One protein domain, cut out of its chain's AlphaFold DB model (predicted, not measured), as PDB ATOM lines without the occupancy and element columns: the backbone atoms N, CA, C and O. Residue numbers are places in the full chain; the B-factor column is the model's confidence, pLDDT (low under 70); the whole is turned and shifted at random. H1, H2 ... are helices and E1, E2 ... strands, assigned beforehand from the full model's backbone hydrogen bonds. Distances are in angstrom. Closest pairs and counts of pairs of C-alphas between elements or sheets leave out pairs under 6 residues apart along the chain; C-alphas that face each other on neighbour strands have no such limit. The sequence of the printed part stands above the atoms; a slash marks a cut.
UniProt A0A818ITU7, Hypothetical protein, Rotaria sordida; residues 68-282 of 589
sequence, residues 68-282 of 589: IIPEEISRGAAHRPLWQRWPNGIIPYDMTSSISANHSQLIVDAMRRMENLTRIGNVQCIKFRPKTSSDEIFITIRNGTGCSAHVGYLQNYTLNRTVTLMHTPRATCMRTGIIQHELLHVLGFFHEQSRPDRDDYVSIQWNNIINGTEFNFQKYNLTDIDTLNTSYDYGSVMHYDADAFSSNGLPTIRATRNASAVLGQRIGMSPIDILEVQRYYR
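What this domain is: This is residues 68 to 282 of the 589 residues of the protein "Hypothetical protein" of Rotaria sordida (UniProt A0A818ITU7). With little regular structure, a strongly twisted sheet has H2 and H3 over one face, and a second lobe, mostly loops, holds E6, E7 and H4. Five named helices and seven named strands, mixed in class, hold 79 of 215 printed residues. The whole is compact: radius of gyration of the C-alphas 17.3 A, spans 51, 43 and 39 A.

Where its parts are: H1 is residues 71 to 75, from C-alpha 71 at (62.055, 64.383, 82.367); E1 90 to 95; H2 101 to 118, 25.9 A long; E2 127 to 130; E3 139 to 142; E4 147 to 150; E5 161 to 165; H3 176 to 187; E6 202 to 204; H4 214 to 217; E7 253 to 255; H5 271 to 281, ending with C-alpha 281 at (87.959, 67.959, 79.082).

How they stand to each other: The mixed sheet runs E2 E1 E3 E5 E4. E4 and E5 are an antiparallel hairpin, with N 164 and O 148 2.8 A apart. H2 touches H3, the closest C-alphas, of Ala 110 and Thr 176, 5.6 A apart. H2, H3 and H5 have every O i to N i+4 pair within hydrogen-bond range; H1 has 0 of 1, and 1 of 2 O i to N i+3 pairs.

The domain as a whole: The printed part has no cut. H4 to E7 is a long link. Residues 71 to 83, 156 to 159 and 222 to 224 have pLDDT under 70.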
ATOM      1  N   ILE A  68      68.283  63.334  74.256       89.19
ATOM      2  CA  ILE A  68      67.551  62.624  75.307       89.19
ATOM      3  C   ILE A  68      67.895  63.243  76.666       89.19
ATOM      4  O   ILE A  68      68.988  63.055  77.208       89.19
ATOM      5  N   ILE A  69      66.929  63.971  77.227       79.94
ATOM      6  CA  ILE A  69      67.042  64.691  78.500       79.94
ATOM      7  C   ILE A  69      66.100  64.052  79.537       79.94
ATOM      8  O   ILE A  69      64.923  63.852  79.232       79.94
ATOM      9  N   PRO A  70      66.574  63.733  80.760       72.06
ATOM     10  CA  PRO A  70      65.712  63.248  81.839       72.06
ATOM     11  C   PRO A  70      64.525  64.187  82.130       72.06
ATOM     12  O   PRO A  70      64.698  65.396  82.276       72.06
ATOM     13  N   GLU A  71      63.318  63.627  82.255       56.41
ATOM     14  CA  GLU A  71      62.055  64.383  82.367       56.41
ATOM     15  C   GLU A  71      62.004  65.306  83.602       56.41
ATOM     16  O   GLU A  71      61.463  66.411  83.528       56.41
ATOM     17  N   GLU A  72      62.648  64.919  84.706       53.53
ATOM     18  CA  GLU A  72      62.769  65.719  85.939       53.53
ATOM     19  C   GLU A  72      63.483  67.067  85.712       53.53
ATOM     20  O   GLU A  72      63.247  68.031  86.440       53.53
ATOM     21  N   ILE A  73      64.301  67.169  84.660       54.12
ATOM     22  CA  ILE A  73      65.072  68.367  84.300       54.12
ATOM     23  C   ILE A  73      64.213  69.369  83.509       54.12
ATOM     24  O   ILE A  73      64.437  70.575  83.588       54.12
ATOM     25  N   SER A  74      63.163  68.902  82.820       45.66
ATOM     26  CA  SER A  74      62.233  69.761  82.066       45.66
ATOM     27  C   SER A  74      61.299  70.604  82.953       45.66
ATOM     28  O   SER A  74      60.644  71.523  82.462       45.66
ATOM     29  N   ARG A  75      61.241  70.325  84.270       35.50
ATOM     30  CA  ARG A  75      60.298  70.933  85.232       35.50
ATOM     31  C   ARG A  75      60.959  71.766  86.345       35.50
ATOM     32  O   ARG A  75      60.478  71.774  87.474       35.50
ATOM     33  N   GLY A  76      62.014  72.522  86.030       38.19
ATOM     34  CA  GLY A  76      62.394  73.700  86.830       38.19
ATOM     35  C   GLY A  76      63.218  73.465  88.106       38.19
ATOM     36  O   GLY A  76      62.957  74.110  89.119       38.19
ATOM     37  N   ALA A  77      64.251  72.620  88.072       30.36
ATOM     38  CA  ALA A  77      65.233  72.547  89.159       30.36
ATOM     39  C   ALA A  77      66.511  73.339  88.820       30.36
ATOM     40  O   ALA A  77      67.402  72.859  88.122       30.36
ATOM     41  N   ALA A  78      66.597  74.562  89.344       35.34
ATOM     42  CA  ALA A  78      67.815  75.366  89.365       35.34
ATOM     43  C   ALA A  78      68.937  74.695  90.197       35.34
ATOM     44  O   ALA A  78      68.667  74.023  91.192       35.34
ATOM     45  N   HIS A  79      70.197  74.979  89.836       37.22
ATOM     46  CA  HIS A  79      71.407  74.898  90.683       37.22
ATOM     47  C   HIS A  79      72.278  73.625  90.769       37.22
ATOM     48  O   HIS A  79      72.902  73.406  91.808       37.22
ATOM     49  N   ARG A  80      72.505  72.870  89.685       43.06
ATOM     50  CA  ARG A  80      73.763  72.090  89.505       43.06
ATOM     51  C   ARG A  80      74.140  72.040  88.020       43.06
ATOM     52  O   ARG A  80      73.220  72.020  87.210       43.06
ATOM     53  N   PRO A  81      75.425  71.952  87.618       55.72
ATOM     54  CA  PRO A  81      75.731  71.512  86.262       55.72
ATOM     55  C   PRO A  81      75.333  70.031  86.179       55.72
ATOM     56  O   PRO A  81      76.069  69.141  86.609       55.72
ATOM     57  N   LEU A  82      74.097  69.778  85.741       53.06
ATOM     58  CA  LEU A  82      73.479  68.448  85.649       53.06
ATOM     59  C   LEU A  82      74.195  67.571  84.603       53.06
ATOM     60  O   LEU A  82      74.257  66.349  84.734       53.06
ATOM     61  N   TRP A  83      74.810  68.219  83.617       67.75
ATOM     62  CA  TRP A  83      75.487  67.635  82.463       67.75
ATOM     63  C   TRP A  83      76.981  67.486  82.733       67.75
ATOM     64  O   TRP A  83      77.824  68.178  82.171       67.75
ATOM     65  N   GLN A  84      77.318  66.620  83.684       75.38
ATOM     66  CA  GLN A  84      78.703  66.454  84.109       75.38
ATOM     67  C   GLN A  84      79.563  65.816  83.017       75.38
ATOM     68  O   GLN A  84      79.104  64.973  82.242       75.38
ATOM     69  N   ARG A  85      80.845  66.181  83.020       87.50
ATOM     70  CA  ARG A  85      81.891  65.500  82.253       87.50
ATOM     71  C   ARG A  85      81.955  64.037  82.663       87.50
ATOM     72  O   ARG A  85      81.851  63.715  83.848       87.50
ATOM     73  N   TRP A  86      82.229  63.173  81.696       92.25
ATOM     74  CA  TRP A  86      82.616  61.798  81.996       92.25
ATOM     75  C   TRP A  86      83.877  61.785  82.875       92.25
ATOM     76  O   TRP A  86      84.839  62.494  82.551       92.25
ATOM     77  N   PRO A  87      83.908  61.015  83.979       90.69
ATOM     78  CA  PRO A  87      85.072  60.939  84.851       90.69
ATOM     79  C   PRO A  87      86.340  60.578  84.071       90.69
ATOM     80  O   PRO A  87      86.380  59.585  83.346       90.69
ATOM     81  N   ASN A  88      87.376  61.409  84.211       90.00
ATOM     82  CA  ASN A  88      88.649  61.289  83.487       90.00
ATOM     83  C   ASN A  88      88.516  61.261  81.950       90.00
ATOM     84  O   ASN A  88      89.430  60.800  81.273       90.00
ATOM     85  N   GLY A  89      87.373  61.694  81.405       93.88
ATOM     86  CA  GLY A  89      87.073  61.602  79.979       93.88
ATOM     87  C   GLY A  89      87.003  60.185  79.431       93.88
ATOM     88  O   GLY A  89      87.166  59.991  78.234       93.88
ATOM     89  N   ILE A  90      86.760  59.183  80.275       95.94
ATOM     90  CA  ILE A  90      86.624  57.798  79.828       95.94
ATOM     91  C   ILE A  90      85.144  57.499  79.603       95.94
ATOM     92  O   ILE A  90      84.343  57.626  80.526       95.94
ATOM     93  N   ILE A  91      84.806  57.060  78.394       97.19
ATOM     94  CA  ILE A  91      83.453  56.698  77.975       97.19
ATOM     95  C   ILE A  91      83.446  55.206  77.630       97.19
ATOM     96  O   ILE A  91      83.823  54.816  76.519       97.19
ATOM     97  N   PRO A  92      83.058  54.334  78.574       97.38
ATOM     98  CA  PRO A  92      82.835  52.936  78.262       97.38
ATOM     99  C   PRO A  92      81.606  52.803  77.357       97.38
ATOM    100  O   PRO A  92      80.588  53.459  77.592       97.38
ATOM    101  N   TYR A  93      81.684  51.954  76.336       97.69
ATOM    102  CA  TYR A  93      80.578  51.704  75.418       97.69
ATOM    103  C   TYR A  93      80.335  50.214  75.189       97.69
ATOM    104  O   TYR A  93      81.235  49.381  75.302       97.69
ATOM    105  N   ASP A  94      79.104  49.899  74.814       96.69
ATOM    106  CA  ASP A  94      78.696  48.607  74.280       96.69
ATOM    107  C   ASP A  94      77.894  48.816  72.995       96.69
ATOM    108  O   ASP A  94      77.225  49.840  72.840       96.69
ATOM    109  N   MET A  95      77.956  47.860  72.073       97.56
ATOM    110  CA  MET A  95      77.167  47.889  70.842       97.56
ATOM    111  C   MET A  95      76.247  46.679  70.809       97.56
ATOM    112  O   MET A  95      76.683  45.535  70.922       97.56
ATOM    113  N   THR A  96      74.954  46.927  70.639       96.62
ATOM    114  CA  THR A  96      73.980  45.837  70.517       96.62
ATOM    115  C   THR A  96      74.175  45.073  69.207       96.62
ATOM    116  O   THR A  96      74.666  45.620  68.220       96.62
ATOM    117  N   SER A  97      73.670  43.839  69.143       95.19
ATOM    118  CA  SER A  97      73.677  43.008  67.927       95.19
ATOM    119  C   SER A  97      72.914  43.608  66.735       95.19
ATOM    120  O   SER A  97      72.984  43.078  65.631       95.19
ATOM    121  N   SER A  98      72.190  44.715  66.941       93.94
ATOM    122  CA  SER A  98      71.518  45.467  65.876       93.94
ATOM    123  C   SER A  98      72.474  46.296  65.002       93.94
ATOM    124  O   SER A  98      72.073  46.769  63.938       93.94
ATOM    125  N   ILE A  99      73.727  46.470  65.433       96.38
ATOM    126  CA  ILE A  99      74.788  47.132  64.673       96.38
ATOM    127  C   ILE A  99      75.597  46.061  63.928       96.38
ATOM    128  O   ILE A  99      76.137  45.142  64.541       96.38
ATOM    129  N   SER A 100      75.680  46.164  62.598       94.69
ATOM    130  CA  SER A 100      76.486  45.246  61.779       94.69
ATOM    131  C   SER A 100      77.985  45.450  62.025       94.69
ATOM    132  O   SER A 100      78.404  46.515  62.475       94.69
ATOM    133  N   ALA A 101      78.818  44.466  61.671       93.25
ATOM    134  CA  ALA A 101      80.273  44.578  61.820       93.25
ATOM    135  C   ALA A 101      80.856  45.802  61.083       93.25
ATOM    136  O   ALA A 101      81.664  46.535  61.651       93.25
ATOM    137  N   ASN A 102      80.385  46.083  59.862       92.75
ATOM    138  CA  ASN A 102      80.837  47.239  59.080       92.75
ATOM    139  C   ASN A 102      80.452  48.567  59.752       92.75
ATOM    140  O   ASN A 102      81.279  49.469  59.860       92.75
ATOM    141  N   HIS A 103      79.221  48.685  60.262       96.19
ATOM    142  CA  HIS A 103      78.796  49.884  60.991       96.19
ATOM    143  C   HIS A 103      79.511  50.025  62.335       96.19
ATOM    144  O   HIS A 103      79.887  51.131  62.710       96.19
ATOM    145  N   SER A 104      79.761  48.914  63.033       97.06
ATOM    146  CA  SER A 104      80.567  48.907  64.254       97.06
ATOM    147  C   SER A 104      81.960  49.469  63.984       97.06
ATOM    148  O   SER A 104      82.447  50.270  64.779       97.06
ATOM    149  N   GLN A 105      82.593  49.083  62.872       96.69
ATOM    150  CA  GLN A 105      83.906  49.597  62.493       96.69
ATOM    151  C   GLN A 105      83.858  51.105  62.213       96.69
ATOM    152  O   GLN A 105      84.653  51.848  62.779       96.69
ATOM    153  N   LEU A 106      82.862  51.576  61.453       96.44
ATOM    154  CA  LEU A 106      82.671  53.006  61.182       96.44
ATOM    155  C   LEU A 106      82.485  53.835  62.466       96.44
ATOM    156  O   LEU A 106      83.054  54.920  62.595       96.44
ATOM    157  N   ILE A 107      81.713  53.325  63.430       98.50
ATOM    158  CA  ILE A 107      81.499  53.983  64.727       98.50
ATOM    159  C   ILE A 107      82.809  54.044  65.521       98.50
ATOM    160  O   ILE A 107      83.156  55.096  66.056       98.50
ATOM    161  N   VAL A 108      83.565  52.942  65.564       98.31
ATOM    162  CA  VAL A 108      84.879  52.896  66.224       98.31
ATOM    163  C   VAL A 108      85.867  53.863  65.568       98.31
ATOM    164  O   VAL A 108      86.624  54.536  66.269       98.31
ATOM    165  N   ASP A 109      85.854  53.987  64.245       97.56
ATOM    166  CA  ASP A 109      86.737  54.912  63.536       97.56
ATOM    167  C   ASP A 109      86.346  56.375  63.775       97.56
ATOM    168  O   ASP A 109      87.226  57.220  63.960       97.56
ATOM    169  N   ALA A 110      85.049  56.681  63.888       97.94
ATOM    170  CA  ALA A 110      84.581  57.999  64.312       97.94
ATOM    171  C   ALA A 110      85.050  58.340  65.740       97.94
ATOM    172  O   ALA A 110      85.576  59.436  65.954       97.94
ATOM    173  N   MET A 111      84.947  57.398  66.687       98.62
ATOM    174  CA  MET A 111      85.456  57.553  68.060       98.62
ATOM    175  C   MET A 111      86.964  57.827  68.075       98.62
ATOM    176  O   MET A 111      87.408  58.823  68.644       98.62
ATOM    177  N   ARG A 112      87.758  56.994  67.386       97.94
ATOM    178  CA  ARG A 112      89.217  57.173  67.273       97.94
ATOM    179  C   ARG A 112      89.578  58.511  66.645       97.94
ATOM    180  O   ARG A 112      90.537  59.156  67.064       97.94
ATOM    181  N   ARG A 113      88.811  58.953  65.646       97.25
ATOM    182  CA  ARG A 113      89.000  60.264  65.025       97.25
ATOM    183  C   ARG A 113      88.785  61.388  66.039       97.25
ATOM    184  O   ARG A 113      89.622  62.282  66.095       97.25
ATOM    185  N   MET A 114      87.733  61.331  66.859       98.31
ATOM    186  CA  MET A 114      87.509  62.318  67.928       98.31
ATOM    187  C   MET A 114      88.649  62.316  68.953       98.31
ATOM    188  O   MET A 114      89.177  63.378  69.280       98.31
ATOM    189  N   GLU A 115      89.075  61.138  69.417       97.94
ATOM    190  CA  GLU A 115      90.206  60.994  70.348       97.94
ATOM    191  C   GLU A 115      91.493  61.613  69.797       97.94
ATOM    192  O   GLU A 115      92.203  62.315  70.514       97.94
ATOM    193  N   ASN A 116      91.790  61.379  68.516       96.56
ATOM    194  CA  ASN A 116      92.994  61.891  67.871       96.56
ATOM    195  C   ASN A 116      92.945  63.407  67.659       96.56
ATOM    196  O   ASN A 116      93.937  64.082  67.924       96.56
ATOM    197  N   LEU A 117      91.807  63.943  67.203       95.12
ATOM    198  CA  LEU A 117      91.638  65.378  66.956       95.12
ATOM    199  C   LEU A 117      91.731  66.200  68.247       95.12
ATOM    200  O   LEU A 117      92.264  67.305  68.248       95.12
ATOM    201  N   THR A 118      91.230  65.655  69.352       94.44
ATOM    202  CA  THR A 118      91.166  66.353  70.645       94.44
ATOM    203  C   THR A 118      92.420  66.157  71.500       94.44
ATOM    204  O   THR A 118      92.575  66.814  72.528       94.44
ATOM    205  N   ARG A 119      93.361  65.311  71.067       92.81
ATOM    206  CA  ARG A 119      94.635  65.077  71.753       92.81
ATOM    207  C   ARG A 119      95.530  66.318  71.707       92.81
ATOM    208  O   ARG A 119      95.744  66.891  70.643       92.81
ATOM    209  N   ILE A 120      96.148  66.673  72.836       86.94
ATOM    210  CA  ILE A 120      97.184  67.720  72.904       86.94
ATOM    211  C   ILE A 120      98.507  67.074  73.326       86.94
ATOM    212  O   ILE A 120      98.650  66.562  74.437       86.94
ATOM    213  N   GLY A 121      99.490  67.058  72.423       87.00
ATOM    214  CA  GLY A 121     100.749  66.341  72.642       87.00
ATOM    215  C   GLY A 121     100.508  64.848  72.902       87.00
ATOM    216  O   GLY A 121      99.943  64.155  72.059       87.00
ATOM    217  N   ASN A 122     100.913  64.364  74.081       82.69
ATOM    218  CA  ASN A 122     100.679  62.985  74.539       82.69
ATOM    219  C   ASN A 122      99.454  62.845  75.460       82.69
ATOM    220  O   ASN A 122      99.192  61.753  75.966       82.69
ATOM    221  N   VAL A 123      98.712  63.927  75.710       83.88
ATOM    222  CA  VAL A 123      97.560  63.917  76.615       83.88
ATOM    223  C   VAL A 123      96.311  63.507  75.842       83.88
ATOM    224  O   VAL A 123      95.773  64.276  75.045       83.88
ATOM    225  N   GLN A 124      95.850  62.280  76.092       90.88
ATOM    226  CA  GLN A 124      94.528  61.809  75.688       90.88
ATOM    227  C   GLN A 124      93.531  62.143  76.801       90.88
ATOM    228  O   GLN A 124      93.583  61.560  77.881       90.88
ATOM    229  N   CYS A 125      92.646  63.100  76.540       91.56
ATOM    230  CA  CYS A 125      91.700  63.620  77.528       91.56
ATOM    231  C   CYS A 125      90.269  63.112  77.359       91.56
ATOM    232  O   CYS A 125      89.479  63.243  78.286       91.56
ATOM    233  N   ILE A 126      89.951  62.529  76.201       97.19
ATOM    234  CA  ILE A 126      88.767  61.701  76.001       97.19
ATOM    235  C   ILE A 126      89.193  60.341  75.459       97.19
ATOM    236  O   ILE A 126      90.158  60.241  74.696       97.19
ATOM    237  N   LYS A 127      88.497  59.289  75.880       97.56
ATOM    238  CA  LYS A 127      88.762  57.918  75.458       97.56
ATOM    239  C   LYS A 127      87.488  57.093  75.471       97.56
ATOM    240  O   LYS A 127      86.916  56.840  76.531       97.56
ATOM    241  N   PHE A 128      87.106  56.600  74.309       98.44
ATOM    242  CA  PHE A 128      86.101  55.575  74.135       98.44
ATOM    243  C   PHE A 128      86.760  54.206  74.277       98.44
ATOM    244  O   PHE A 128      87.814  53.918  73.709       98.44
ATOM    245  N   ARG A 129      86.148  53.325  75.065       97.44
ATOM    246  CA  ARG A 129      86.612  51.938  75.167       97.44
ATOM    247  C   ARG A 129      85.443  50.974  75.304       97.44
ATOM    248  O   ARG A 129      84.441  51.351  75.908       97.44
ATOM    249  N   PRO A 130      85.576  49.724  74.833       97.75
ATOM    250  CA  PRO A 130      84.614  48.687  75.166       97.75
ATOM    251  C   PRO A 130      84.415  48.599  76.682       97.75
ATOM    252  O   PRO A 130      85.377  48.724  77.458       97.75
ATOM    253  N   LYS A 131      83.168  48.402  77.105       95.62
ATOM    254  CA  LYS A 131      82.848  48.217  78.517       95.62
ATOM    255  C   LYS A 131      83.476  46.932  79.054       95.62
ATOM    256  O   LYS A 131      83.594  45.926  78.353       95.62
ATOM    257  N   THR A 132      83.814  46.944  80.332       95.75
ATOM    258  CA  THR A 132      84.190  45.761  81.107       95.75
ATOM    259  C   THR A 132      83.062  45.393  82.071       95.75
ATOM    260  O   THR A 132      82.055  46.091  82.179       95.75
ATOM    261  N   SER A 133      83.208  44.282  82.793       92.38
ATOM    262  CA  SER A 133      82.268  43.896  83.854       92.38
ATOM    263  C   SER A 133      82.266  44.850  85.055       92.38
ATOM    264  O   SER A 133      81.325  44.810  85.838       92.38
ATOM    265  N   SER A 134      83.299  45.687  85.211       90.88
ATOM    266  CA  SER A 134      83.409  46.671  86.296       90.88
ATOM    267  C   SER A 134      82.779  48.025  85.964       90.88
ATOM    268  O   SER A 134      82.728  48.892  86.831       90.88
ATOM    269  N   ASP A 135      82.364  48.248  84.716       90.81
ATOM    270  CA  ASP A 135      81.731  49.502  84.315       90.81
ATOM    271  C   ASP A 135      80.240  49.474  84.651       90.81
ATOM    272  O   ASP A 135      79.444  48.840  83.960       90.81
ATOM    273  N   GLU A 136      79.854  50.191  85.705       86.94
ATOM    274  CA  GLU A 136      78.446  50.355  86.090       86.94
ATOM    275  C   GLU A 136      77.717  51.383  85.210       86.94
ATOM    276  O   GLU A 136      76.511  51.284  84.997       86.94
ATOM    277  N   ILE A 137      78.452  52.369  84.676       89.31
ATOM    278  CA  ILE A 137      77.924  53.432  83.813       89.31
ATOM    279  C   ILE A 137      78.667  53.415  82.475       89.31
ATOM    280  O   ILE A 137      79.881  53.614  82.419       89.31
ATOM    281  N   PHE A 138      77.918  53.208  81.396       93.38
ATOM    282  CA  PHE A 138      78.412  53.131  80.022       93.38
ATOM    283  C   PHE A 138      77.314  53.554  79.040       93.38
ATOM    284  O   PHE A 138      76.140  53.627  79.413       93.38
ATOM    285  N   ILE A 139      77.683  53.832  77.788       96.12
ATOM    286  CA  ILE A 139      76.717  54.077  76.708       96.12
ATOM    287  C   ILE A 139      76.414  52.787  75.938       96.12
ATOM    288  O   ILE A 139      77.307  51.992  75.658       96.12
ATOM    289  N   THR A 140      75.156  52.577  75.563       96.56
ATOM    290  CA  THR A 140      74.732  51.486  74.676       96.56
ATOM    291  C   THR A 140      74.378  52.039  73.304       96.56
ATOM    292  O   THR A 140      73.431  52.815  73.162       96.56
ATOM    293  N   ILE A 141      75.120  51.613  72.288       98.19
ATOM    294  CA  ILE A 141      74.934  52.026  70.899       98.19
ATOM    295  C   ILE A 141      74.065  50.993  70.182       98.19
ATOM    296  O   ILE A 141      74.310  49.781  70.242       98.19
ATOM    297  N   ARG A 142      73.009  51.462  69.520       96.69
ATOM    298  CA  ARG A 142      72.008  50.595  68.890       96.69
ATOM    299  C   ARG A 142      71.428  51.203  67.624       96.69
ATOM    300  O   ARG A 142      71.351  52.420  67.492       96.69
ATOM    301  N   ASN A 143      70.947  50.343  66.735       95.06
ATOM    302  CA  ASN A 143      70.052  50.758  65.666       95.06
ATOM    303  C   ASN A 143      68.651  51.020  66.251       95.06
ATOM    304  O   ASN A 143      68.212  50.351  67.193       95.06
ATOM    305  N   GLY A 144      67.945  52.010  65.719       92.25
ATOM    306  CA  GLY A 144      66.616  52.392  66.178       92.25
ATOM    307  C   GLY A 144      66.003  53.499  65.328       92.25
ATOM    308  O   GLY A 144      66.389  53.694  64.179       92.25
ATOM    309  N   THR A 145      65.021  54.202  65.889       90.88
ATOM    310  CA  THR A 145      64.374  55.327  65.205       90.88
ATOM    311  C   THR A 145      65.134  56.616  65.486       90.88
ATOM    312  O   THR A 145      65.317  56.959  66.647       90.88
ATOM    313  N   GLY A 146      65.538  57.311  64.423       92.81
ATOM    314  CA  GLY A 146      66.266  58.575  64.471       92.81
ATOM    315  C   GLY A 146      67.755  58.434  64.798       92.81
ATOM    316  O   GLY A 146      68.258  57.329  65.031       92.81
ATOM    317  N   CYS A 147      68.446  59.568  64.777       95.38
ATOM    318  CA  CYS A 147      69.743  59.745  65.427       95.38
ATOM    319  C   CYS A 147      69.478  60.463  66.758       95.38
ATOM    320  O   CYS A 147      68.651  61.372  66.785       95.38
ATOM    321  N   SER A 148      70.028  59.958  67.866       96.00
ATOM    322  CA  SER A 148      69.800  60.565  69.183       96.00
ATOM    323  C   SER A 148      70.788  60.088  70.237       96.00
ATOM    324  O   SER A 148      71.120  58.893  70.258       96.00
ATOM    325  N   ALA A 149      71.093  60.924  71.224       94.75
ATOM    326  CA  ALA A 149      71.939  60.555  72.350       94.75
ATOM    327  C   ALA A 149      71.504  61.205  73.667       94.75
ATOM    328  O   ALA A 149      70.883  62.266  73.715       94.75
ATOM    329  N   HIS A 150      71.857  60.553  74.777       91.81
ATOM    330  CA  HIS A 150      71.807  61.201  76.088       91.81
ATOM    331  C   HIS A 150      72.932  62.224  76.214       91.81
ATOM    332  O   HIS A 150      74.066  61.942  75.819       91.81
ATOM    333  N   VAL A 151      72.634  63.368  76.831       90.19
ATOM    334  CA  VAL A 151      73.621  64.438  77.002       90.19
ATOM    335  C   VAL A 151      74.424  64.249  78.297       90.19
ATOM    336  O   VAL A 151      73.854  64.195  79.387       90.19
ATOM    337  N   GLY A 152      75.754  64.160  78.205       89.38
ATOM    338  CA  GLY A 152      76.673  64.094  79.355       89.38
ATOM    339  C   GLY A 152      76.661  62.788  80.181       89.38
ATOM    340  O   GLY A 152      76.116  61.759  79.785       89.38
ATOM    341  N   TYR A 153      77.301  62.816  81.363       86.81
ATOM    342  CA  TYR A 153      77.541  61.626  82.207       86.81
ATOM    343  C   TYR A 153      76.340  61.155  83.053       86.81
ATOM    344  O   TYR A 153      76.200  59.959  83.314       86.81
ATOM    345  N   LEU A 154      75.462  62.060  83.499       77.44
ATOM    346  CA  LEU A 154      74.204  61.744  84.206       77.44
ATOM    347  C   LEU A 154      74.323  60.835  85.456       77.44
ATOM    348  O   LEU A 154      73.502  59.942  85.646       77.44
ATOM    349  N   GLN A 155      75.326  61.038  86.322       71.50
ATOM    350  CA  GLN A 155      75.688  60.125  87.431       71.50
ATOM    351  C   GLN A 155      74.520  59.612  88.303       71.50
ATOM    352  O   GLN A 155      74.524  58.450  88.692       71.50
ATOM    353  N   ASN A 156      73.522  60.451  88.597       66.38
ATOM    354  CA  ASN A 156      72.445  60.136  89.547       66.38
ATOM    355  C   ASN A 156      71.206  59.479  88.916       66.38
ATOM    356  O   ASN A 156      70.198  59.314  89.597       66.38
ATOM    357  N   TYR A 157      71.264  59.113  87.636       65.19
ATOM    358  CA  TYR A 157      70.136  58.514  86.932       65.19
ATOM    359  C   TYR A 157      70.398  57.031  86.647       65.19
ATOM    360  O   TYR A 157      71.391  56.669  86.011       65.19
ATOM    361  N   THR A 158      69.450  56.179  87.042       59.97
ATOM    362  CA  THR A 158      69.352  54.742  86.706       59.97
ATOM    363  C   THR A 158      68.974  54.489  85.240       59.97
ATOM    364  O   THR A 158      68.537  53.401  84.874       59.97
ATOM    365  N   LEU A 159      69.123  55.498  84.379       66.12
ATOM    366  CA  LEU A 159      68.740  55.430  82.978       66.12
ATOM    367  C   LEU A 159      69.820  54.735  82.148       66.12
ATOM    368  O   LEU A 159      71.019  55.016  82.266       66.12
ATOM    369  N   ASN A 160      69.364  53.866  81.247       72.69
ATOM    370  CA  ASN A 160      70.197  53.326  80.183       72.69
ATOM    371  C   ASN A 160      70.600  54.469  79.247       72.69
ATOM    372  O   ASN A 160      69.776  54.986  78.491       72.69
ATOM    373  N   ARG A 161      71.881  54.843  79.272       88.31
ATOM    374  CA  ARG A 161      72.433  55.854  78.366       88.31
ATOM    375  C   ARG A 161      72.549  55.228  76.995       88.31
ATOM    376  O   ARG A 161      73.332  54.303  76.792       88.31
ATOM    377  N   THR A 162      71.733  55.697  76.067       92.81
ATOM    378  CA  THR A 162      71.689  55.151  74.713       92.81
ATOM    379  C   THR A 162      72.152  56.174  73.696       92.81
ATOM    380  O   THR A 162      71.887  57.366  73.850       92.81
ATOM    381  N   VAL A 163      72.833  55.663  72.673       97.06
ATOM    382  CA  VAL A 163      73.068  56.341  71.401       97.06
ATOM    383  C   VAL A 163      72.319  55.540  70.342       97.06
ATOM    384  O   VAL A 163      72.609  54.359  70.117       97.06
ATOM    385  N   THR A 164      71.308  56.152  69.739       97.25
ATOM    386  CA  THR A 164      70.521  55.558  68.659       97.25
ATOM    387  C   THR A 164      71.093  56.038  67.339       97.25
ATOM    388  O   THR A 164      71.182  57.235  67.105       97.25
ATOM    389  N   LEU A 165      71.470  55.104  66.473       97.00
ATOM    390  CA  LEU A 165      71.945  55.391  65.127       97.00
ATOM    391  C   LEU A 165      71.078  54.611  64.142       97.00
ATOM    392  O   LEU A 165      71.356  53.447  63.844       97.00
ATOM    393  N   MET A 166      70.001  55.237  63.666       95.19
ATOM    394  CA  MET A 166      69.126  54.672  62.642       95.19
ATOM    395  C   MET A 166      69.923  54.225  61.417       95.19
ATOM    396  O   MET A 166      70.722  54.970  60.859       95.19
ATOM    397  N   HIS A 167      69.634  53.026  60.935       93.56
ATOM    398  CA  HIS A 167      70.045  52.585  59.613       93.56
ATOM    399  C   HIS A 167      68.905  51.816  58.951       93.56
ATOM    400  O   HIS A 167      68.527  50.727  59.392       93.56
ATOM    401  N   THR A 168      68.354  52.405  57.891       88.44
ATOM    402  CA  THR A 168      67.290  51.843  57.056       88.44
ATOM    403  C   THR A 168      67.595  52.120  55.580       88.44
ATOM    404  O   THR A 168      68.373  53.027  55.281       88.44
ATOM    405  N   PRO A 169      66.921  51.450  54.628       85.38
ATOM    406  CA  PRO A 169      67.061  51.770  53.205       85.38
ATOM    407  C   PRO A 169      66.663  53.205  52.811       85.38
ATOM    408  O   PRO A 169      66.933  53.616  51.690       85.38
ATOM    409  N   ARG A 170      65.973  53.953  53.688       81.62
ATOM    410  CA  ARG A 170      65.460  55.306  53.397       81.62
ATOM    411  C   ARG A 170      66.202  56.424  54.130       81.62
ATOM    412  O   ARG A 170      66.116  57.568  53.705       81.62
ATOM    413  N   ALA A 171      66.876  56.109  55.234       85.88
ATOM    414  CA  ALA A 171      67.576  57.071  56.080       85.88
ATOM    415  C   ALA A 171      68.646  56.363  56.920       85.88
ATOM    416  O   ALA A 171      68.440  55.229  57.367       85.88
ATOM    417  N   THR A 172      69.773  57.038  57.147       91.81
ATOM    418  CA  THR A 172      70.919  56.481  57.874       91.81
ATOM    419  C   THR A 172      71.648  57.546  58.696       91.81
ATOM    420  O   THR A 172      71.877  58.654  58.218       91.81
ATOM    421  N   CYS A 173      72.052  57.174  59.909       95.44
ATOM    422  CA  CYS A 173      72.973  57.901  60.783       95.44
ATOM    423  C   CYS A 173      74.420  57.411  60.615       95.44
ATOM    424  O   CYS A 173      75.320  57.919  61.276       95.44
ATOM    425  N   MET A 174      74.668  56.417  59.747       95.31
ATOM    426  CA  MET A 174      75.991  55.816  59.510       95.31
ATOM    427  C   MET A 174      76.868  56.717  58.635       95.31
ATOM    428  O   MET A 174      77.314  56.328  57.563       95.31
ATOM    429  N   ARG A 175      77.080  57.951  59.092       93.44
ATOM    430  CA  ARG A 175      77.957  58.963  58.500       93.44
ATOM    431  C   ARG A 175      78.850  59.501  59.603       93.44
ATOM    432  O   ARG A 175      78.352  59.807  60.684       93.44
ATOM    433  N   THR A 176      80.144  59.660  59.337       92.56
ATOM    434  CA  THR A 176      81.120  60.061  60.365       92.56
ATOM    435  C   THR A 176      80.697  61.317  61.125       92.56
ATOM    436  O   THR A 176      80.727  61.296  62.349       92.56
ATOM    437  N   GLY A 177      80.242  62.375  60.442       94.31
ATOM    438  CA  GLY A 177      79.803  63.600  61.117       94.31
ATOM    439  C   GLY A 177      78.563  63.425  61.996       94.31
ATOM    440  O   GLY A 177      78.536  63.978  63.086       94.31
ATOM    441  N   ILE A 178      77.587  62.605  61.586       96.12
ATOM    442  CA  ILE A 178      76.400  62.314  62.414       96.12
ATOM    443  C   ILE A 178      76.805  61.489  63.640       96.12
ATOM    444  O   ILE A 178      76.408  61.794  64.754       96.12
ATOM    445  N   ILE A 179      77.670  60.484  63.475       98.50
ATOM    446  CA  ILE A 179      78.172  59.706  64.617       98.50
ATOM    447  C   ILE A 179      78.931  60.617  65.594       98.50
ATOM    448  O   ILE A 179      78.752  60.506  66.803       98.50
ATOM    449  N   GLN A 180      79.762  61.533  65.089       98.38
ATOM    450  CA  GLN A 180      80.480  62.501  65.922       98.38
ATOM    451  C   GLN A 180      79.540  63.476  66.638       98.38
ATOM    452  O   GLN A 180      79.786  63.776  67.801       98.38
ATOM    453  N   HIS A 181      78.469  63.920  65.979       98.25
ATOM    454  CA  HIS A 181      77.417  64.748  66.571       98.25
ATOM    455  C   HIS A 181      76.785  64.057  67.792       98.25
ATOM    456  O   HIS A 181      76.817  64.583  68.904       98.25
ATOM    457  N   GLU A 182      76.338  62.809  67.630       98.19
ATOM    458  CA  GLU A 182      75.749  62.047  68.736       98.19
ATOM    459  C   GLU A 182      76.745  61.783  69.875       98.19
ATOM    460  O   GLU A 182      76.403  61.804  71.059       98.19
ATOM    461  N   LEU A 183      78.016  61.548  69.543       98.38
ATOM    462  CA  LEU A 183      79.063  61.363  70.547       98.38
ATOM    463  C   LEU A 183      79.441  62.675  71.253       98.38
ATOM    464  O   LEU A 183      79.845  62.634  72.416       98.38
ATOM    465  N   LEU A 184      79.282  63.837  70.615       98.00
ATOM    466  CA  LEU A 184      79.435  65.138  71.267       98.00
ATOM    467  C   LEU A 184      78.321  65.389  72.287       98.00
ATOM    468  O   LEU A 184      78.619  65.832  73.399       98.00
ATOM    469  N   HIS A 185      77.078  64.998  71.998       96.12
ATOM    470  CA  HIS A 185      76.027  64.970  73.019       96.12
ATOM    471  C   HIS A 185      76.428  64.102  74.212       96.12
ATOM    472  O   HIS A 185      76.398  64.576  75.349       96.12
ATOM    473  N   VAL A 186      76.929  62.882  73.979       95.88
ATOM    474  CA  VAL A 186      77.438  62.019  75.063       95.88
ATOM    475  C   VAL A 186      78.509  62.726  75.899       95.88
ATOM    476  O   VAL A 186      78.510  62.602  77.124       95.88
ATOM    477  N   LEU A 187      79.405  63.487  75.267       94.81
ATOM    478  CA  LEU A 187      80.443  64.265  75.949       94.81
ATOM    479  C   LEU A 187      79.894  65.473  76.732       94.81
ATOM    480  O   LEU A 187      80.584  65.972  77.621       94.81
ATOM    481  N   GLY A 188      78.656  65.896  76.473       91.69
ATOM    482  CA  GLY A 188      77.960  66.966  77.193       91.69
ATOM    483  C   GLY A 188      77.726  68.240  76.383       91.69
ATOM    484  O   GLY A 188      77.440  69.274  76.983       91.69
ATOM    485  N   PHE A 189      77.864  68.183  75.057       93.00
ATOM    486  CA  PHE A 189      77.643  69.324  74.170       93.00
ATOM    487  C   PHE A 189      76.187  69.408  73.715       93.00
ATOM    488  O   PHE A 189      75.503  68.399  73.555       93.00
ATOM    489  N   PHE A 190      75.726  70.636  73.515       92.94
ATOM    490  CA  PHE A 190      74.389  70.966  73.032       92.94
ATOM    491  C   PHE A 190      74.489  71.577  71.638       92.94
ATOM    492  O   PHE A 190      75.583  71.826  71.136       92.94
ATOM    493  N   HIS A 191      73.344  71.838  71.019       95.69
ATOM    494  CA  HIS A 191      73.330  72.468  69.713       95.69
ATOM    495  C   HIS A 191      73.848  73.904  69.706       95.69
ATOM    496  O   HIS A 191      73.475  74.724  70.552       95.69
ATOM    497  N   GLU A 192      74.594  74.233  68.655       95.88
ATOM    498  CA  GLU A 192      75.203  75.549  68.464       95.88
ATOM    499  C   GLU A 192      74.140  76.647  68.306       95.88
ATOM    500  O   GLU A 192      74.223  77.700  68.941       95.88
ATOM    501  N   GLN A 193      73.050  76.381  67.567       95.56
ATOM    502  CA  GLN A 193      71.954  77.351  67.428       95.56
ATOM    503  C   GLN A 193      71.171  77.587  68.716       95.56
ATOM    504  O   GLN A 193      70.307  78.462  68.743       95.56
ATOM    505  N   SER A 194      71.430  76.830  69.776       91.25
ATOM    506  CA  SER A 194      70.783  77.004  71.074       91.25
ATOM    507  C   SER A 194      71.636  77.827  72.039       91.25
ATOM    508  O   SER A 194      71.197  78.083  73.163       91.25
ATOM    509  N   ARG A 195      72.824  78.286  71.615       89.06
ATOM    510  CA  ARG A 195      73.675  79.149  72.437       89.06
ATOM    511  C   ARG A 195      72.944  80.422  72.895       89.06
ATOM    512  O   ARG A 195      72.120  80.965  72.151       89.06
ATOM    513  N   PRO A 196      73.271  80.957  74.086       85.31
ATOM    514  CA  PRO A 196      72.651  82.180  74.601       85.31
ATOM    515  C   PRO A 196      72.809  83.396  73.666       85.31
ATOM    516  O   PRO A 196      71.888  84.213  73.544       85.31
ATOM    517  N   ASP A 197      73.950  83.477  72.974       88.06
ATOM    518  CA  ASP A 197      74.357  84.545  72.049       88.06
ATOM    519  C   ASP A 197      73.914  84.317  70.590       88.06
ATOM    520  O   ASP A 197      74.154  85.171  69.742       88.06
ATOM    521  N   ARG A 198      73.212  83.217  70.266       94.69
ATOM    522  CA  ARG A 198      72.920  82.835  68.867       94.69
ATOM    523  C   ARG A 198      72.193  83.903  68.041       94.69
ATOM    524  O   ARG A 198      72.420  83.983  66.839       94.69
ATOM    525  N   ASP A 199      71.362  84.746  68.660       94.62
ATOM    526  CA  ASP A 199      70.600  85.790  67.945       94.62
ATOM    527  C   ASP A 199      71.500  86.908  67.374       94.62
ATOM    528  O   ASP A 199      71.082  87.654  66.488       94.62
ATOM    529  N   ASP A 200      72.758  86.994  67.820       94.12
ATOM    530  CA  ASP A 200      73.760  87.883  67.231       94.12
ATOM    531  C   ASP A 200      74.288  87.377  65.880       94.12
ATOM    532  O   ASP A 200      74.816  88.166  65.091       94.12
ATOM    533  N   TYR A 201      74.146  86.078  65.606       94.56
ATOM    534  CA  TYR A 201      74.757  85.373  64.476       94.56
ATOM    535  C   TYR A 201      73.719  84.803  63.511       94.56
ATOM    536  O   TYR A 201      73.918  84.804  62.294       94.56
ATOM    537  N   VAL A 202      72.582  84.347  64.030       96.19
ATOM    538  CA  VAL A 202      71.485  83.794  63.245       96.19
ATOM    539  C   VAL A 202      70.156  84.420  63.640       96.19
ATOM    540  O   VAL A 202      69.939  84.837  64.769       96.19
ATOM    541  N   SER A 203      69.231  84.459  62.691       97.00
ATOM    542  CA  SER A 203      67.848  84.862  62.912       97.00
ATOM    543  C   SER A 203      66.932  83.666  62.689       97.00
ATOM    544  O   SER A 203      66.966  83.032  61.627       97.00
ATOM    545  N   ILE A 204      66.105  83.370  63.692       97.75
ATOM    546  CA  ILE A 204      65.103  82.308  63.609       97.75
ATOM    547  C   ILE A 204      63.869  82.832  62.875       97.75
ATOM    548  O   ILE A 204      63.241  83.810  63.279       97.75
ATOM    549  N   GLN A 205      63.525  82.171  61.776       97.50
ATOM    550  CA  GLN A 205      62.354  82.464  60.959       97.50
ATOM    551  C   GLN A 205      61.160  81.680  61.507       97.50
ATOM    552  O   GLN A 205      60.762  80.663  60.943       97.50
ATOM    553  N   TRP A 206      60.595  82.152  62.619       96.50
ATOM    554  CA  TRP A 206      59.543  81.446  63.364       96.50
ATOM    555  C   TRP A 206      58.347  81.018  62.501       96.50
ATOM    556  O   TRP A 206      57.849  79.909  62.649       96.50
ATOM    557  N   ASN A 207      57.952  81.840  61.526       96.69
ATOM    558  CA  ASN A 207      56.839  81.543  60.614       96.69
ATOM    559  C   ASN A 207      57.096  80.353  59.669       96.69
ATOM    560  O   ASN A 207      56.157  79.849  59.058       96.69
ATOM    561  N   ASN A 208      58.354  79.930  59.515       95.94
ATOM    562  CA  ASN A 208      58.724  78.785  58.685       95.94
ATOM    563  C   ASN A 208      58.798  77.481  59.490       95.94
ATOM    564  O   ASN A 208      58.986  76.431  58.888       95.94
ATOM    565  N   ILE A 209      58.662  77.517  60.820       94.06
ATOM    566  CA  ILE A 209      58.782  76.333  61.683       94.06
ATOM    567  C   ILE A 209      57.475  75.521  61.653       94.06
ATOM    568  O   ILE A 209      56.381  76.068  61.500       94.06
ATOM    569  N   ILE A 210      57.577  74.192  61.748       91.56
ATOM    570  CA  ILE A 210      56.426  73.298  61.941       91.56
ATOM    571  C   ILE A 210      55.751  73.623  63.276       91.56
ATOM    572  O   ILE A 210      56.381  73.558  64.325       91.56
ATOM    573  N   ASN A 211      54.451  73.913  63.234       92.38
ATOM    574  CA  ASN A 211      53.678  74.225  64.432       92.38
ATOM    575  C   ASN A 211      53.827  73.123  65.499       92.38
ATOM    576  O   ASN A 211      53.572  71.949  65.215       92.38
ATOM    577  N   GLY A 212      54.215  73.508  66.714       87.75
ATOM    578  CA  GLY A 212      54.449  72.605  67.841       87.75
ATOM    579  C   GLY A 212      55.891  72.108  67.987       87.75
ATOM    580  O   GLY A 212      56.154  71.352  68.920       87.75
ATOM    581  N   THR A 213      56.826  72.506  67.114       89.81
ATOM    582  CA  THR A 213      58.263  72.173  67.222       89.81
ATOM    583  C   THR A 213      59.150  73.381  67.543       89.81
ATOM    584  O   THR A 213      60.375  73.279  67.545       89.81
ATOM    585  N   GLU A 214      58.560  74.527  67.888       90.44
ATOM    586  CA  GLU A 214      59.266  75.778  68.198       90.44
ATOM    587  C   GLU A 214      60.222  75.632  69.387       90.44
ATOM    588  O   GLU A 214      61.249  76.313  69.453       90.44
ATOM    589  N   PHE A 215      59.924  74.709  70.307       87.00
ATOM    590  CA  PHE A 215      60.792  74.392  71.441       87.00
ATOM    591  C   PHE A 215      62.188  73.917  71.002       87.00
ATOM    592  O   PHE A 215      63.160  74.146  71.721       87.00
ATOM    593  N   ASN A 216      62.322  73.357  69.792       89.12
ATOM    594  CA  ASN A 216      63.612  72.937  69.242       89.12
ATOM    595  C   ASN A 216      64.567  74.114  68.964       89.12
ATOM    596  O   ASN A 216      65.768  73.925  68.803       89.12
ATOM    597  N   PHE A 217      64.041  75.340  68.935       94.25
ATOM    598  CA  PHE A 217      64.800  76.569  68.715       94.25
ATOM    599  C   PHE A 217      64.927  77.404  69.989       94.25
ATOM    600  O   PHE A 217      65.330  78.564  69.919       94.25
ATOM    601  N   GLN A 218      64.582  76.878  71.163       89.56
ATOM    602  CA  GLN A 218      64.800  77.604  72.413       89.56
ATOM    603  C   GLN A 218      66.297  77.723  72.723       89.56
ATOM    604  O   GLN A 218      67.060  76.775  72.542       89.56
ATOM    605  N   LYS A 219      66.711  78.912  73.174       86.38
ATOM    606  CA  LYS A 219      68.078  79.151  73.648       86.38
ATOM    607  C   LYS A 219      68.230  78.673  75.083       86.38
ATOM    608  O   LYS A 219      67.270  78.701  75.852       86.38
ATOM    609  N   TYR A 220      69.456  78.346  75.449       81.81
ATOM    610  CA  TYR A 220      69.859  78.200  76.840       81.81
ATOM    611  C   TYR A 220      70.222  79.555  77.450       81.81
ATOM    612  O   TYR A 220      70.583  80.495  76.736       81.81
ATOM    613  N   ASN A 221      70.142  79.666  78.777       73.81
ATOM    614  CA  ASN A 221      70.665  80.830  79.485       73.81
ATOM    615  C   ASN A 221      72.164  80.663  79.764       73.81
ATOM    616  O   ASN A 221      72.685  79.549  79.805       73.81
ATOM    617  N   LEU A 222      72.845  81.777  80.053       68.12
ATOM    618  CA  LEU A 222      74.265  81.798  80.445       68.12
ATOM    619  C   LEU A 222      74.571  80.983  81.718       68.12
ATOM    620  O   LEU A 222      75.726  80.688  82.000       68.12
ATOM    621  N   THR A 223      73.554  80.650  82.514       66.12
ATOM    622  CA  THR A 223      73.687  79.798  83.705       66.12
ATOM    623  C   THR A 223      73.650  78.307  83.391       66.12
ATOM    624  O   THR A 223      74.071  77.506  84.224       66.12
ATOM    625  N   ASP A 224      73.127  77.943  82.220       65.56
ATOM    626  CA  ASP A 224      72.794  76.564  81.863       65.56
ATOM    627  C   ASP A 224      73.847  75.964  80.921       65.56
ATOM    628  O   ASP A 224      74.099  74.760  80.968       65.56
ATOM    629  N   ILE A 225      74.487  76.811  80.103       71.31
ATOM    630  CA  ILE A 225      75.554  76.446  79.165       71.31
ATOM    631  C   ILE A 225      76.706  77.451  79.245       71.31
ATOM    632  O   ILE A 225      76.497  78.662  79.288       71.31
ATOM    633  N   ASP A 226      77.928  76.919  79.216       74.31
ATOM    634  CA  ASP A 226      79.176  77.664  79.060       74.31
ATOM    635  C   ASP A 226      79.585  77.620  77.582       74.31
ATOM    636  O   ASP A 226      79.714  76.537  77.014       74.31
ATOM    637  N   THR A 227      79.797  78.781  76.959       76.00
ATOM    638  CA  THR A 227      80.285  78.873  75.571       76.00
ATOM    639  C   THR A 227      81.765  78.516  75.449       76.00
ATOM    640  O   THR A 227      82.344  78.624  74.376       76.00
ATOM    641  N   LEU A 228      82.424  78.163  76.558       79.44
ATOM    642  CA  LEU A 228      83.834  77.794  76.640       79.44
ATOM    643  C   LEU A 228      84.757  78.844  76.016       79.44
ATOM    644  O   LEU A 228      85.876  78.520  75.614       79.44
ATOM    645  N   ASN A 229      84.299  80.102  75.968       77.00
ATOM    646  CA  ASN A 229      84.976  81.240  75.353       77.00
ATOM    647  C   ASN A 229      85.345  81.005  73.870       77.00
ATOM    648  O   ASN A 229      86.461  81.323  73.440       77.00
ATOM    649  N   THR A 230      84.466  80.349  73.111       80.44
ATOM    650  CA  THR A 230      84.580  80.177  71.657       80.44
ATOM    651  C   THR A 230      83.612  81.103  70.928       80.44
ATOM    652  O   THR A 230      82.516  81.406  71.407       80.44
ATOM    653  N   SER A 231      84.011  81.550  69.739       89.62
ATOM    654  CA  SER A 231      83.115  82.257  68.827       89.62
ATOM    655  C   SER A 231      82.030  81.322  68.290       89.62
ATOM    656  O   SER A 231      82.313  80.143  68.088       89.62
ATOM    657  N   TYR A 232      80.855  81.866  67.967       92.56
ATOM    658  CA  TYR A 232      79.762  81.103  67.358       92.56
ATOM    659  C   TYR A 232      80.192  80.453  66.038       92.56
ATOM    660  O   TYR A 232      80.667  81.139  65.122       92.56
ATOM    661  N   ASP A 233      79.993  79.149  65.923       93.56
ATOM    662  CA  ASP A 233      80.483  78.349  64.814       93.56
ATOM    663  C   ASP A 233      79.361  77.904  63.867       93.56
ATOM    664  O   ASP A 233      78.741  76.853  64.014       93.56
ATOM    665  N   TYR A 234      79.149  78.677  62.799       93.75
ATOM    666  CA  TYR A 234      78.225  78.297  61.722       93.75
ATOM    667  C   TYR A 234      78.537  76.923  61.102       93.75
ATOM    668  O   TYR A 234      77.635  76.278  60.567       93.75
ATOM    669  N   GLY A 235      79.809  76.508  61.133       93.06
ATOM    670  CA  GLY A 235      80.297  75.243  60.595       93.06
ATOM    671  C   GLY A 235      80.358  74.114  61.621       93.06
ATOM    672  O   GLY A 235      80.849  73.038  61.272       93.06
ATOM    673  N   SER A 236      79.871  74.325  62.848       96.25
ATOM    674  CA  SER A 236      79.854  73.295  63.885       96.25
ATOM    675  C   SER A 236      79.043  72.092  63.418       96.25
ATOM    676  O   SER A 236      77.973  72.228  62.811       96.25
ATOM    677  N   VAL A 237      79.535  70.890  63.724       95.12
ATOM    678  CA  VAL A 237      78.762  69.662  63.500       95.12
ATOM    679  C   VAL A 237      77.520  69.619  64.401       95.12
ATOM    680  O   VAL A 237      76.562  68.924  64.075       95.12
ATOM    681  N   MET A 238      77.506  70.410  65.482       97.31
ATOM    682  CA  MET A 238      76.386  70.615  66.409       97.31
ATOM    683  C   MET A 238      75.416  71.713  65.955       97.31
ATOM    684  O   MET A 238      74.441  71.992  66.651       97.31
ATOM    685  N   HIS A 239      75.641  72.363  64.813       97.56
ATOM    686  CA  HIS A 239      74.701  73.352  64.293       97.56
ATOM    687  C   HIS A 239      73.592  72.666  63.482       97.56
ATOM    688  O   HIS A 239      73.849  71.788  62.648       97.56
ATOM    689  N   TYR A 240      72.348  73.103  63.679       95.94
ATOM    690  CA  TYR A 240      71.231  72.752  62.803       95.94
ATOM    691  C   TYR A 240      71.451  73.190  61.366       95.94
ATOM    692  O   TYR A 240      72.156  74.153  61.065       95.94
ATOM    693  N   ASP A 241      70.785  72.500  60.461       93.19
ATOM    694  CA  ASP A 241      70.761  72.883  59.071       93.19
ATOM    695  C   ASP A 241      69.747  74.020  58.819       93.19
ATOM    696  O   ASP A 241      68.907  74.345  59.661       93.19
ATOM    697  N   ALA A 242      69.886  74.733  57.696       94.19
ATOM    698  CA  ALA A 242      69.198  76.020  57.515       94.19
ATOM    699  C   ALA A 242      67.659  75.913  57.471       94.19
ATOM    700  O   ALA A 242      66.967  76.881  57.777       94.19
ATOM    701  N   ASP A 243      67.126  74.761  57.071       92.69
ATOM    702  CA  ASP A 243      65.704  74.420  56.949       92.69
ATOM    703  C   ASP A 243      65.260  73.368  57.983       92.69
ATOM    704  O   ASP A 243      64.229  72.711  57.794       92.69
ATOM    705  N   ALA A 244      65.994  73.242  59.097       92.38
ATOM    706  CA  ALA A 244      65.625  72.383  60.217       92.38
ATOM    707  C   ALA A 244      64.172  72.632  60.637       92.38
ATOM    708  O   ALA A 244      63.756  73.778  60.791       92.38
ATOM    709  N   PHE A 245      63.379  71.570  60.803       92.00
ATOM    710  CA  PHE A 245      61.958  71.653  61.177       92.00
ATOM    711  C   PHE A 245      61.107  72.616  60.322       92.00
ATOM    712  O   PHE A 245      60.135  73.189  60.819       92.00
ATOM    713  N   SER A 246      61.448  72.807  59.043       93.94
ATOM    714  CA  SER A 246      60.696  73.690  58.148       93.94
ATOM    715  C   SER A 246      59.334  73.108  57.748       93.94
ATOM    716  O   SER A 246      59.231  71.966  57.296       93.94
ATOM    717  N   SER A 247      58.274  73.910  57.865       92.38
ATOM    718  CA  SER A 247      56.906  73.558  57.457       92.38
ATOM    719  C   SER A 247      56.654  73.761  55.963       92.38
ATOM    720  O   SER A 247      55.764  73.136  55.384       92.38
ATOM    721  N   ASN A 248      57.451  74.622  55.331       91.31
ATOM    722  CA  ASN A 248      57.239  75.113  53.972       91.31
ATOM    723  C   ASN A 248      58.467  74.943  53.059       91.31
ATOM    724  O   ASN A 248      58.437  75.371  51.907       91.31
ATOM    725  N   GLY A 249      59.537  74.309  53.552       88.38
ATOM    726  CA  GLY A 249      60.796  74.120  52.827       88.38
ATOM    727  C   GLY A 249      61.652  75.386  52.715       88.38
ATOM    728  O   GLY A 249      62.688  75.359  52.056       88.38
ATOM    729  N   LEU A 250      61.239  76.497  53.338       93.38
ATOM    730  CA  LEU A 250      62.049  77.708  53.448       93.38
ATOM    731  C   LEU A 250      62.954  77.638  54.689       93.38
ATOM    732  O   LEU A 250      62.607  76.953  55.656       93.38
ATOM    733  N   PRO A 251      64.080  78.379  54.707       94.19
ATOM    734  CA  PRO A 251      64.982  78.384  55.851       94.19
ATOM    735  C   PRO A 251      64.289  78.821  57.145       94.19
ATOM    736  O   PRO A 251      63.656  79.879  57.183       94.19
ATOM    737  N   THR A 252      64.449  78.034  58.204       96.50
ATOM    738  CA  THR A 252      64.073  78.364  59.586       96.50
ATOM    739  C   THR A 252      65.201  79.088  60.314       96.50
ATOM    740  O   THR A 252      64.932  79.836  61.250       96.50
ATOM    741  N   ILE A 253      66.447  78.954  59.850       97.31
ATOM    742  CA  ILE A 253      67.619  79.652  60.383       97.31
ATOM    743  C   ILE A 253      68.308  80.417  59.253       97.31
ATOM    744  O   ILE A 253      68.611  79.863  58.196       97.31
ATOM    745  N   ARG A 254      68.582  81.706  59.472       95.25
ATOM    746  CA  ARG A 254      69.352  82.544  58.540       95.25
ATOM    747  C   ARG A 254      70.518  83.214  59.240       95.25
ATOM    748  O   ARG A 254      70.296  83.973  60.179       95.25
ATOM    749  N   ALA A 255      71.732  82.995  58.745       93.06
ATOM    750  CA  ALA A 255      72.911  83.717  59.206       93.06
ATOM    751  C   ALA A 255      72.778  85.223  58.917       93.06
ATOM    752  O   ALA A 255      72.434  85.624  57.805       93.06
ATOM    753  N   THR A 256      73.036  86.058  59.923       90.62
ATOM    754  CA  THR A 256      72.855  87.518  59.860       90.62
ATOM    755  C   THR A 256      74.160  88.249  59.558       90.62
ATOM    756  O   THR A 256      74.144  89.263  58.865       90.62
ATOM    757  N   ARG A 257      75.302  87.727  60.029       82.75
ATOM    758  CA  ARG A 257      76.631  88.343  59.829       82.75
ATOM    759  C   ARG A 257      77.417  87.766  58.652       82.75
ATOM    760  O   ARG A 257      78.409  88.360  58.238       82.75
ATOM    761  N   ASN A 258      76.997  86.620  58.124       80.56
ATOM    762  CA  ASN A 258      77.629  85.970  56.979       80.56
ATOM    763  C   ASN A 258      76.570  85.274  56.118       80.56
ATOM    764  O   ASN A 258      76.216  84.125  56.367       80.56
ATOM    765  N   ALA A 259      76.079  85.965  55.089       78.88
ATOM    766  CA  ALA A 259      75.048  85.433  54.196       78.88
ATOM    767  C   ALA A 259      75.498  84.193  53.396       78.88
ATOM    768  O   ALA A 259      74.651  83.465  52.883       78.88
ATOM    769  N   SER A 260      76.808  83.944  53.304       80.75
ATOM    770  CA  SER A 260      77.392  82.790  52.612       80.75
ATOM    771  C   SER A 260      77.681  81.608  53.546       80.75
ATOM    772  O   SER A 260      78.234  80.605  53.096       80.75
ATOM    773  N   ALA A 261      77.362  81.714  54.841       83.56
ATOM    774  CA  ALA A 261      77.591  80.635  55.794       83.56
ATOM    775  C   ALA A 261      76.745  79.399  55.448       83.56
ATOM    776  O   ALA A 261      75.534  79.492  55.241       83.56
ATOM    777  N   VAL A 262      77.390  78.233  55.419       88.25
ATOM    778  CA  VAL A 262      76.728  76.940  55.215       88.25
ATOM    779  C   VAL A 262      76.462  76.321  56.583       88.25
ATOM    780  O   VAL A 262      77.404  76.000  57.297       88.25
ATOM    781  N   LEU A 263      75.183  76.167  56.929       92.50
ATOM    782  CA  LEU A 263      74.735  75.619  58.213       92.50
ATOM    783  C   LEU A 263      74.430  74.124  58.092       92.50
ATOM    784  O   LEU A 263      73.941  73.674  57.051       92.50
ATOM    785  N   GLY A 264      74.657  73.371  59.169       91.88
ATOM    786  CA  GLY A 264      74.259  71.964  59.259       91.88
ATOM    787  C   GLY A 264      75.145  70.993  58.490       91.88
ATOM    788  O   GLY A 264      74.670  69.982  57.972       91.88
ATOM    789  N   GLN A 265      76.438  71.294  58.376       92.75
ATOM    790  CA  GLN A 265      77.386  70.346  57.800       92.75
ATOM    791  C   GLN A 265      77.456  69.059  58.649       92.75
ATOM    792  O   GLN A 265      77.319  69.093  59.873       92.75
ATOM    793  N   ARG A 266      77.656  67.911  57.986       93.00
ATOM    794  CA  ARG A 266      77.814  66.577  58.610       93.00
ATOM    795  C   ARG A 266      79.040  65.831  58.075       93.00
ATOM    796  O   ARG A 266      79.024  64.610  57.920       93.00
ATOM    797  N   ILE A 267      80.091  66.579  57.747       92.25
ATOM    798  CA  ILE A 267      81.389  66.047  57.311       92.25
ATOM    799  C   ILE A 267      82.170  65.554  58.536       92.25
ATOM    800  O   ILE A 267      82.718  64.452  58.519       92.25
ATOM    801  N   GLY A 268      82.180  66.341  59.612       91.81
ATOM    802  CA  GLY A 268      82.828  66.006  60.878       91.81
ATOM    803  C   GLY A 268      82.963  67.218  61.793       91.81
ATOM    804  O   GLY A 268      82.533  68.307  61.426       91.81
ATOM    805  N   MET A 269      83.573  67.027  62.963       96.44
ATOM    806  CA  MET A 269      83.856  68.110  63.916       96.44
ATOM    807  C   MET A 269      84.622  69.266  63.261       96.44
ATOM    808  O   MET A 269      85.627  69.045  62.575       96.44
ATOM    809  N   SER A 270      84.174  70.490  63.516       94.88
ATOM    810  CA  SER A 270      84.887  71.705  63.144       94.88
ATOM    811  C   SER A 270      86.124  71.922  64.037       94.88
ATOM    812  O   SER A 270      86.264  71.302  65.098       94.88
ATOM    813  N   PRO A 271      87.031  72.844  63.668       94.31
ATOM    814  CA  PRO A 271      88.108  73.268  64.559       94.31
ATOM    815  C   PRO A 271      87.617  73.817  65.908       94.31
ATOM    816  O   PRO A 271      88.309  73.647  66.913       94.31
ATOM    817  N   ILE A 272      86.441  74.456  65.943       87.88
ATOM    818  CA  ILE A 272      85.863  75.002  67.175       87.88
ATOM    819  C   ILE A 272      85.264  73.874  68.022       87.88
ATOM    820  O   ILE A 272      85.599  73.810  69.199       87.88
ATOM    821  N   ASP A 273      84.546  72.910  67.433       95.25
ATOM    822  CA  ASP A 273      84.058  71.714  68.147       95.25
ATOM    823  C   ASP A 273      85.217  70.981  68.862       95.25
ATOM    824  O   ASP A 273      85.117  70.556  70.014       95.25
ATOM    825  N   ILE A 274      86.367  70.846  68.186       95.12
ATOM    826  CA  ILE A 274      87.574  70.215  68.748       95.12
ATOM    827  C   ILE A 274      88.117  71.024  69.931       95.12
ATOM    828  O   ILE A 274      88.444  70.451  70.975       95.12
ATOM    829  N   LEU A 275      88.218  72.346  69.775       88.81
ATOM    830  CA  LEU A 275      88.698  73.253  70.817       88.81
ATOM    831  C   LEU A 275      87.782  73.239  72.048       88.81
ATOM    832  O   LEU A 275      88.258  73.265  73.184       88.81
ATOM    833  N   GLU A 276      86.476  73.172  71.831       90.31
ATOM    834  CA  GLU A 276      85.478  73.083  72.886       90.31
ATOM    835  C   GLU A 276      85.617  71.786  73.680       90.31
ATOM    836  O   GLU A 276      85.724  71.835  74.908       90.31
ATOM    837  N   VAL A 277      85.757  70.634  73.013       94.31
ATOM    838  CA  VAL A 277      86.080  69.372  73.702       94.31
ATOM    839  C   VAL A 277      87.395  69.492  74.467       94.31
ATOM    840  O   VAL A 277      87.472  69.056  75.617       94.31
ATOM    841  N   GLN A 278      88.412  70.132  73.884       91.69
ATOM    842  CA  GLN A 278      89.711  70.301  74.530       91.69
ATOM    843  C   GLN A 278      89.632  71.095  75.840       91.69
ATOM    844  O   GLN A 278      90.186  70.688  76.867       91.69
ATOM    845  N   ARG A 279      88.899  72.212  75.822       87.62
ATOM    846  CA  ARG A 279      88.670  73.072  76.990       87.62
ATOM    847  C   ARG A 279      87.765  72.393  78.009       87.62
ATOM    848  O   ARG A 279      88.052  72.401  79.212       87.62
ATOM    849  N   TYR A 280      86.699  71.754  77.535       91.19
ATOM    850  CA  TYR A 280      85.762  71.057  78.397       91.19
ATOM    851  C   TYR A 280      86.429  69.868  79.085       91.19
ATOM    852  O   TYR A 280      86.291  69.717  80.287       91.19
ATOM    853  N   TYR A 281      87.268  69.078  78.428       91.81
ATOM    854  CA  TYR A 281      87.959  67.959  79.082       91.81
ATOM    855  C   TYR A 281      89.343  68.304  79.654       91.81
ATOM    856  O   TYR A 281      89.993  67.433  80.226       91.81
ATOM    857  N   ARG A 282      89.749  69.587  79.624       88.69
ATOM    858  CA  ARG A 282      91.022  70.099  80.182       88.69
ATOM    859  C   ARG A 282      92.243  69.342  79.654       88.69
ATOM    860  O   ARG A 282      93.121  68.937  80.417       88.69
TER     861      ARG A 282